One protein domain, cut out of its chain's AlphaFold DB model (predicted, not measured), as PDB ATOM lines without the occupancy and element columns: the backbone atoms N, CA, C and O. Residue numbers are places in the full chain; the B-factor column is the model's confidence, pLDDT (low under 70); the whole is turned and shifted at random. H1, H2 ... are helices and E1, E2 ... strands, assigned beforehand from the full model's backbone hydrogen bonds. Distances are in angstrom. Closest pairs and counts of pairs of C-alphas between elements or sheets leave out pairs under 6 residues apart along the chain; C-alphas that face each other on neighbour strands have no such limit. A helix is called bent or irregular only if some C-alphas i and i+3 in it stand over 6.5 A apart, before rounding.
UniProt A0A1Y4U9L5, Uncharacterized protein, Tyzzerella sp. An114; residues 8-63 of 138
ATOM      1  N   TYR A   8     208.949 215.223 164.747       90.06
ATOM      2  CA  TYR A   8     210.118 216.034 164.424       90.06
ATOM      3  C   TYR A   8     210.679 216.688 165.685       90.06
ATOM      4  O   TYR A   8     209.912 217.150 166.530       90.06
ATOM      5  N   ILE A   9     212.003 216.744 165.798       88.81
ATOM      6  CA  ILE A   9     212.716 217.517 166.822       88.81
ATOM      7  C   ILE A   9     213.455 218.662 166.135       88.81
ATOM      8  O   ILE A   9     214.023 218.482 165.058       88.81
ATOM      9  N   LYS A  10     213.446 219.835 166.769       87.44
ATOM     10  CA  LYS A  10     214.221 221.002 166.354       87.44
ATOM     11  C   LYS A  10     215.442 221.148 167.257       87.44
ATOM     12  O   LYS A  10     215.275 221.226 168.474       87.44
ATOM     13  N   LEU A  11     216.627 221.199 166.658       81.12
ATOM     14  CA  LEU A  11     217.883 221.492 167.352       81.12
ATOM     15  C   LEU A  11     218.239 222.986 167.197       81.12
ATOM     16  O   LEU A  11     217.585 223.717 166.444       81.12
ATOM     17  N   ASP A  12     219.231 223.464 167.953       76.00
ATOM     18  CA  ASP A  12     219.591 224.893 168.062       76.00
ATOM     19  C   ASP A  12     219.968 225.550 166.721       76.00
ATOM     20  O   ASP A  12     219.774 226.751 166.520       76.00
ATOM     21  N   ASP A  13     220.416 224.747 165.758       75.88
ATOM     22  CA  ASP A  13     220.687 225.123 164.366       75.88
ATOM     23  C   ASP A  13     219.414 225.388 163.528       75.88
ATOM     24  O   ASP A  13     219.491 225.684 162.335       75.88
ATOM     25  N   LYS A  14     218.233 225.335 164.158       73.12
ATOM     26  CA  LYS A  14     216.895 225.485 163.561       73.12
ATOM     27  C   LYS A  14     216.541 224.406 162.534       73.12
ATOM     28  O   LYS A  14     215.519 224.556 161.857       73.12
ATOM     29  N   GLN A  15     217.310 223.323 162.444       85.19
ATOM     30  CA  GLN A  15     217.022 222.210 161.551       85.19
ATOM     31  C   GLN A  15     216.011 221.244 162.195       85.19
ATOM     32  O   GLN A  15     216.031 221.004 163.403       85.19
ATOM     33  N   LEU A  16     215.085 220.721 161.382       87.31
ATOM     34  CA  LEU A  16     214.080 219.737 161.797       87.31
ATOM     35  C   LEU A  16     214.540 218.330 161.414       87.31
ATOM     36  O   LEU A  16     214.820 218.066 160.246       87.31
ATOM     37  N   PHE A  17     214.556 217.424 162.388       88.75
ATOM     38  CA  PHE A  17     214.911 216.021 162.197       88.75
ATOM     39  C   PHE A  17     213.704 215.126 162.451       88.75
ATOM     40  O   PHE A  17     213.095 215.209 163.517       88.75
ATOM     41  N   GLU A  18     213.364 214.268 161.484       91.19
ATOM     42  CA  GLU A  18     212.340 213.234 161.661       91.19
ATOM     43  C   GLU A  18     212.854 212.168 162.636       91.19
ATOM     44  O   GLU A  18     213.953 211.637 162.478       91.19
ATOM     45  N   VAL A  19     212.065 211.861 163.660       90.69
ATOM     46  CA  VAL A  19     212.425 210.929 164.727       90.69
ATOM     47  C   VAL A  19     211.281 209.975 165.035       90.69
ATOM     48  O   VAL A  19     210.118 210.201 164.705       90.69
ATOM     49  N   THR A  20     211.607 208.888 165.727       91.38
ATOM     50  CA  THR A  20     210.585 207.982 166.249       91.38
ATOM     51  C   THR A  20     209.837 208.617 167.421       91.38
ATOM     52  O   THR A  20     210.385 209.434 168.166       91.38
ATOM     53  N   LYS A  21     208.602 208.158 167.661       87.94
ATOM     54  CA  LYS A  21     207.788 208.561 168.821       87.94
ATOM     55  C   LYS A  21     208.552 208.454 170.146       87.94
ATOM     56  O   LYS A  21     208.473 209.354 170.970       87.94
ATOM     57  N   LYS A  22     209.321 207.374 170.341       88.19
ATOM     58  CA  LYS A  22     210.095 207.136 171.571       88.19
ATOM     59  C   LYS A  22     211.156 208.217 171.792       88.19
ATOM     60  O   LYS A  22     211.275 208.724 172.902       88.19
ATOM     61  N   VAL A  23     211.896 208.574 170.742       87.19
ATOM     62  CA  VAL A  23     212.933 209.616 170.800       87.19
ATOM     63  C   VAL A  23     212.300 210.987 171.033       87.19
ATOM     64  O   VAL A  23     212.747 211.712 171.914       87.19
ATOM     65  N   TYR A  24     211.206 211.297 170.332       88.25
ATOM     66  CA  TYR A  24     210.427 212.520 170.542       88.25
ATOM     67  C   TYR A  24     209.950 212.673 171.993       88.25
ATOM     68  O   TYR A  24     210.116 213.729 172.601       88.25
ATOM     69  N   THR A  25     209.391 211.605 172.572       85.50
ATOM     70  CA  THR A  25     208.909 211.619 173.958       85.50
ATOM     71  C   THR A  25     210.038 211.854 174.953       85.50
ATOM     72  O   THR A  25     209.860 212.668 175.850       85.50
ATOM     73  N   VAL A  26     211.185 211.182 174.800       88.75
ATOM     74  CA  VAL A  26     212.337 211.359 175.703       88.75
ATOM     75  C   VAL A  26     212.907 212.772 175.595       88.75
ATOM     76  O   VAL A  26     213.175 213.393 176.620       88.75
ATOM     77  N   TYR A  27     213.034 213.301 174.376       85.69
ATOM     78  CA  TYR A  27     213.563 214.644 174.133       85.69
ATOM     79  C   TYR A  27     212.756 215.731 174.856       85.69
ATOM     80  O   TYR A  27     213.325 216.576 175.537       85.69
ATOM     81  N   HIS A  28     211.423 215.668 174.783       84.06
ATOM     82  CA  HIS A  28     210.543 216.647 175.432       84.06
ATOM     83  C   HIS A  28     210.135 216.278 176.868       84.06
ATOM     84  O   HIS A  28     209.358 217.006 177.486       84.06
ATOM     85  N   GLN A  29     210.613 215.159 177.425       86.19
ATOM     86  CA  GLN A  29     210.145 214.661 178.723       86.19
ATOM     87  C   GLN A  29     210.450 215.635 179.866       86.19
ATOM     88  O   GLN A  29     209.581 215.896 180.697       86.19
ATOM     89  N   MET A  30     211.671 216.174 179.898       81.31
ATOM     90  CA  MET A  30     212.111 217.114 180.935       81.31
ATOM     91  C   MET A  30     211.389 218.456 180.805       81.31
ATOM     92  O   MET A  30     210.742 218.892 181.750       81.31
ATOM     93  N   GLU A  31     211.371 219.030 179.603       83.88
ATOM     94  CA  GLU A  31     210.676 220.287 179.302       83.88
ATOM     95  C   GLU A  31     209.164 220.198 179.594       83.88
ATOM     96  O   GLU A  31     208.531 221.140 180.073       83.88
ATOM     97  N   ARG A  32     208.531 219.048 179.317       83.19
ATOM     98  CA  ARG A  32     207.115 218.842 179.653       83.19
ATOM     99  C   ARG A  32     206.897 218.737 181.158       83.19
ATOM    100  O   ARG A  32     205.872 219.215 181.635       83.19
ATOM    101  N   LYS A  33     207.834 218.130 181.888       84.88
ATOM    102  CA  LYS A  33     207.780 218.027 183.348       84.88
ATOM    103  C   LYS A  33     207.939 219.396 184.018       84.88
ATOM    104  O   LYS A  33     207.191 219.674 184.946       84.88
ATOM    105  N   GLU A  34     208.854 220.231 183.531       85.62
ATOM    106  CA  GLU A  34     209.049 221.610 184.007       85.62
ATOM    107  C   GLU A  34     207.791 222.455 183.785       85.62
ATOM    108  O   GLU A  34     207.218 222.957 184.748       85.62
ATOM    109  N   ARG A  35     207.256 222.482 182.556       86.38
ATOM    110  CA  ARG A  35     205.995 223.191 182.267       86.38
ATOM    111  C   ARG A  35     204.823 222.703 183.107       86.38
ATOM    112  O   ARG A  35     204.045 223.507 183.595       86.38
ATOM    113  N   TYR A  36     204.679 221.389 183.282       88.19
ATOM    114  CA  TYR A  36     203.605 220.842 184.112       88.19
ATOM    115  C   TYR A  36     203.722 221.299 185.573       88.19
ATOM    116  O   TYR A  36     202.711 221.533 186.233       88.19
ATOM    117  N   GLN A  37     204.948 221.421 186.083       85.38
ATOM    118  CA  GLN A  37     205.197 221.921 187.428       85.38
ATOM    119  C   GLN A  37     204.765 223.391 187.557       85.38
ATOM    120  O   GLN A  37     204.034 223.704 188.493       85.38
ATOM    121  N   GLU A  38     205.119 224.241 186.591       84.44
ATOM    122  CA  GLU A  38     204.699 225.651 186.532       84.44
ATOM    123  C   GLU A  38     203.177 225.811 186.374       84.44
ATOM    124  O   GLU A  38     202.552 226.562 187.120       84.44
ATOM    125  N   GLU A  39     202.560 225.070 185.444       87.69
ATOM    126  CA  GLU A  39     201.107 225.061 185.206       87.69
ATOM    127  C   GLU A  39     200.345 224.720 186.498       87.69
ATOM    128  O   GLU A  39     199.378 225.392 186.859       87.69
ATOM    129  N   ARG A  40     200.812 223.699 187.228       89.56
ATOM    130  CA  ARG A  40     200.212 223.263 188.494       89.56
ATOM    131  C   ARG A  40     200.375 224.298 189.604       89.56
ATOM    132  O   ARG A  40     199.471 224.455 190.427       89.56
ATOM    133  N   ASP A  41     201.532 224.942 189.675       87.75
ATOM    134  CA  ASP A  41     201.820 225.936 190.705       87.75
ATOM    135  C   ASP A  41     200.957 227.191 190.474       87.75
ATOM    136  O   ASP A  41     200.333 227.681 191.417       87.75
ATOM    137  N   LEU A  42     200.775 227.607 189.212       83.12
ATOM    138  CA  LEU A  42     199.839 228.664 188.811       83.12
ATOM    139  C   LEU A  42     198.375 228.315 189.111       83.12
ATOM    140  O   LEU A  42     197.666 229.131 189.698       83.12
ATOM    141  N   GLU A  43     197.916 227.112 188.747       89.12
ATOM    142  CA  GLU A  43     196.536 226.657 189.003       89.12
ATOM    143  C   GLU A  43     196.196 226.692 190.500       89.12
ATOM    144  O   GLU A  43     195.083 227.041 190.895       89.12
ATOM    145  N   LYS A  44     197.174 226.364 191.348       87.69
ATOM    146  CA  LYS A  44     197.027 226.370 192.808       87.69
ATOM    147  C   LYS A  44     197.275 227.736 193.448       87.69
ATOM    148  O   LYS A  44     197.173 227.840 194.669       87.69
ATOM    149  N   GLY A  45     197.600 228.761 192.657       83.31
ATOM    150  CA  GLY A  45     197.922 230.096 193.155       83.31
ATOM    151  C   GLY A  45     199.162 230.123 194.050       83.31
ATOM    152  O   GLY A  45     199.229 230.936 194.971       83.31
ATOM    153  N   LEU A  46     200.117 229.213 193.830       85.50
ATOM    154  CA  LEU A  46     201.381 229.206 194.554       85.50
ATOM    155  C   LEU A  46     202.197 230.430 194.127       85.50
ATOM    156  O   LEU A  46     202.497 230.610 192.950       85.50
ATOM    157  N   ILE A  47     202.556 231.269 195.094       79.69
ATOM    158  CA  ILE A  47     203.429 232.426 194.890       79.69
ATOM    159  C   ILE A  47     204.747 232.112 195.591       79.69
ATOM    160  O   ILE A  47     204.753 231.806 196.786       79.69
ATOM    161  N   HIS A  48     205.852 232.164 194.854       81.56
ATOM    162  CA  HIS A  48     207.176 231.955 195.425       81.56
ATOM    163  C   HIS A  48     207.668 233.231 196.122       81.56
ATOM    164  O   HIS A  48     207.299 234.341 195.743       81.56
ATOM    165  N   TYR A  49     208.499 233.089 197.156       79.50
ATOM    166  CA  TYR A  49     209.006 234.245 197.904       79.50
ATOM    167  C   TYR A  49     209.880 235.164 197.046       79.50
ATOM    168  O   TYR A  49     209.766 236.379 197.151       79.50
ATOM    169  N   ASP A  50     210.690 234.591 196.161       84.75
ATOM    170  CA  ASP A  50     211.526 235.302 195.186       84.75
ATOM    171  C   ASP A  50     210.712 236.037 194.107       84.75
ATOM    172  O   ASP A  50     211.204 236.954 193.456       84.75
ATOM    173  N   SER A  51     209.423 235.717 193.955       85.62
ATOM    174  CA  SER A  51     208.534 236.452 193.049       85.62
ATOM    175  C   SER A  51     208.331 237.909 193.482       85.62
ATOM    176  O   SER A  51     207.800 238.707 192.709       85.62
ATOM    177  N   TRP A  52     208.719 238.265 194.712       84.94
ATOM    178  CA  TRP A  52     208.717 239.635 195.232       84.94
ATOM    179  C   TRP A  52     210.105 240.288 195.230       84.94
ATOM    180  O   TRP A  52     210.254 241.398 195.743       84.94
ATOM    181  N   ASP A  53     211.116 239.632 194.658       90.25
ATOM    182  CA  ASP A  53     212.438 240.223 194.502       90.25
ATOM    183  C   ASP A  53     212.351 241.505 193.661       90.25
ATOM    184  O   ASP A  53     211.708 241.584 192.611       90.25
ATOM    185  N   THR A  54     213.051 242.535 194.116       88.06
ATOM    186  CA  THR A  54     213.346 243.726 193.321       88.06
ATOM    187  C   THR A  54     214.841 243.765 193.037       88.06
ATOM    188  O   THR A  54     215.619 243.020 193.625       88.06
ATOM    189  N   LYS A  55     215.294 244.685 192.176       90.88
ATOM    190  CA  LYS A  55     216.723 244.817 191.832       90.88
ATOM    191  C   LYS A  55     217.653 244.930 193.058       90.88
ATOM    192  O   LYS A  55     218.830 244.610 192.944       90.88
ATOM    193  N   ASN A  56     217.135 245.409 194.190       90.31
ATOM    194  CA  ASN A  56     217.929 245.742 195.370       90.31
ATOM    195  C   ASN A  56     217.516 244.995 196.653       90.31
ATOM    196  O   ASN A  56     218.196 245.172 197.660       90.31
ATOM    197  N   ILE A  57     216.398 244.258 196.668       86.88
ATOM    198  CA  ILE A  57     215.818 243.671 197.892       86.88
ATOM    199  C   ILE A  57     215.217 242.309 197.551       86.88
ATOM    200  O   ILE A  57     214.480 242.220 196.566       86.88
ATOM    201  N   ASN A  58     215.474 241.294 198.379       88.25
ATOM    202  CA  ASN A  58     214.863 239.980 198.210       88.25
ATOM    203  C   ASN A  58     213.437 239.977 198.784       88.25
ATOM    204  O   ASN A  58     213.156 240.588 199.814       88.25
ATOM    205  N   GLY A  59     212.535 239.222 198.172       84.12
ATOM    206  CA  GLY A  59     211.142 239.065 198.565       84.12
ATOM    207  C   GLY A  59     210.966 238.585 200.008       84.12
ATOM    208  O   GLY A  59     210.054 239.019 200.712       84.12
ATOM    209  N   GLN A  60     211.900 237.762 200.493       82.00
ATOM    210  CA  GLN A  60     211.949 237.324 201.890       82.00
ATOM    211  C   GLN A  60     212.156 238.482 202.883       82.00
ATOM    212  O   GLN A  60     211.668 238.405 204.007       82.00
ATOM    213  N   ASP A  61     212.825 239.567 202.479       81.75
ATOM    214  CA  ASP A  61     213.128 240.704 203.357       81.75
ATOM    215  C   ASP A  61     211.881 241.566 203.626       81.75
ATOM    216  O   ASP A  61     211.842 242.337 204.586       81.75
ATOM    217  N   TYR A  62     210.824 241.414 202.817       80.94
ATOM    218  CA  TYR A  62     209.516 242.025 203.079       80.94
ATOM    219  C   TYR A  62     208.761 241.333 204.221       80.94
ATOM    220  O   TYR A  62     207.819 241.903 204.779       80.94
ATOM    221  N   ILE A  63     209.148 240.106 204.580       80.94
ATOM    222  CA  ILE A  63     208.502 239.342 205.642       80.94
ATOM    223  C   ILE A  63     209.095 239.784 206.974       80.94
ATOM    224  O   ILE A  63     210.255 239.535 207.296       80.94
TER     225      ILE A  63
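AT A GLANCE: This is residues 8 to 63 of the 138 residues of an uncharacterized protein of Tyzzerella sp. An114 (UniProt A0A1Y4U9L5). Two small heads stand at the ends of a free helical arm, H2: one head is the strand hairpin E1 and E2 with the short helix H1 near E1, the other is the pair of one-turn helices H3 and H4 with the loop of residues 53 to 58 between them. Residues 44 to 48 link H2 to the head of H3 and H4, and the elements of one head are apart from those of the other. The printed part has 56 residues, with two named strands and four named helices in the order E1, E2, H1, H2, H3, H4; the sheet has the order E1 - E2, antiparallel, and the class is mostly helix. The whole is extended, with a radius of gyration of the C-alphas of 17.9 A, and its outline is flat, spanning 51 by 27 by 12 A.

IN THESE COORDINATES: Find C-alpha 8 at (210.118, 216.034, 164.424), where strand E1, residues 8 to 10, begins. Strand E2 is residues 16 to 19, 9.4 A from first to last C-alpha. Next comes helix H1, residues 21 to 27, 9.9 A long. Look then at C-alpha 29 at (210.145, 214.661, 178.723); from there helix H2, residues 29 to 43, runs 20.9 A to C-alpha 43 at (196.536, 226.657, 189.003). Helix H3 is residues 49 to 52, neither bent nor irregular, but only just: C-alphas 49 and 52 are 6.0 A apart. Helix H4 is residues 59 to 62, 5.6 A long, and ends at C-alpha 62 at (209.516, 242.025, 203.079).

HOW THE PARTS SIT: Begin at the hairpin E1 and E2, antiparallel neighbours at 140 degrees between their directions. C-alphas 8 and 18 face each other at 4.5 A, and N 9 and O 17 at 3.0 A and N 17 and O 9 at 2.9 A are within hydrogen-bond range. From E1, look to H1: the closest C-alphas are those of Ile 9 and Tyr 24, 6.6 A apart. H1 and H2 meet only through their link, His 28. H2 touches no helix and is apart from E1, E2, H3 and H4. At the other end H3 and H4 touch, the closest C-alphas being those of Trp 52 and Gly 59, 4.2 A apart. Every O i to N i+4 pair is within hydrogen-bond range in H1 and H2; H3 and H4, with four residues each, are too short for such a pair.

THE WHOLE: The two C-alphas farthest apart are those of Glu 18 and Ile 63, at 51.3 A. Residues 29 to 37, which belong to H2, stand free, and so do residues 39 to 45, of which 39 to 43 belong to H2. The link from H3 to H4 is short, the other links are tight, and no link is long. The printed part has no cut; its mean pLDDT is 85.5, and no printed residue is under 70.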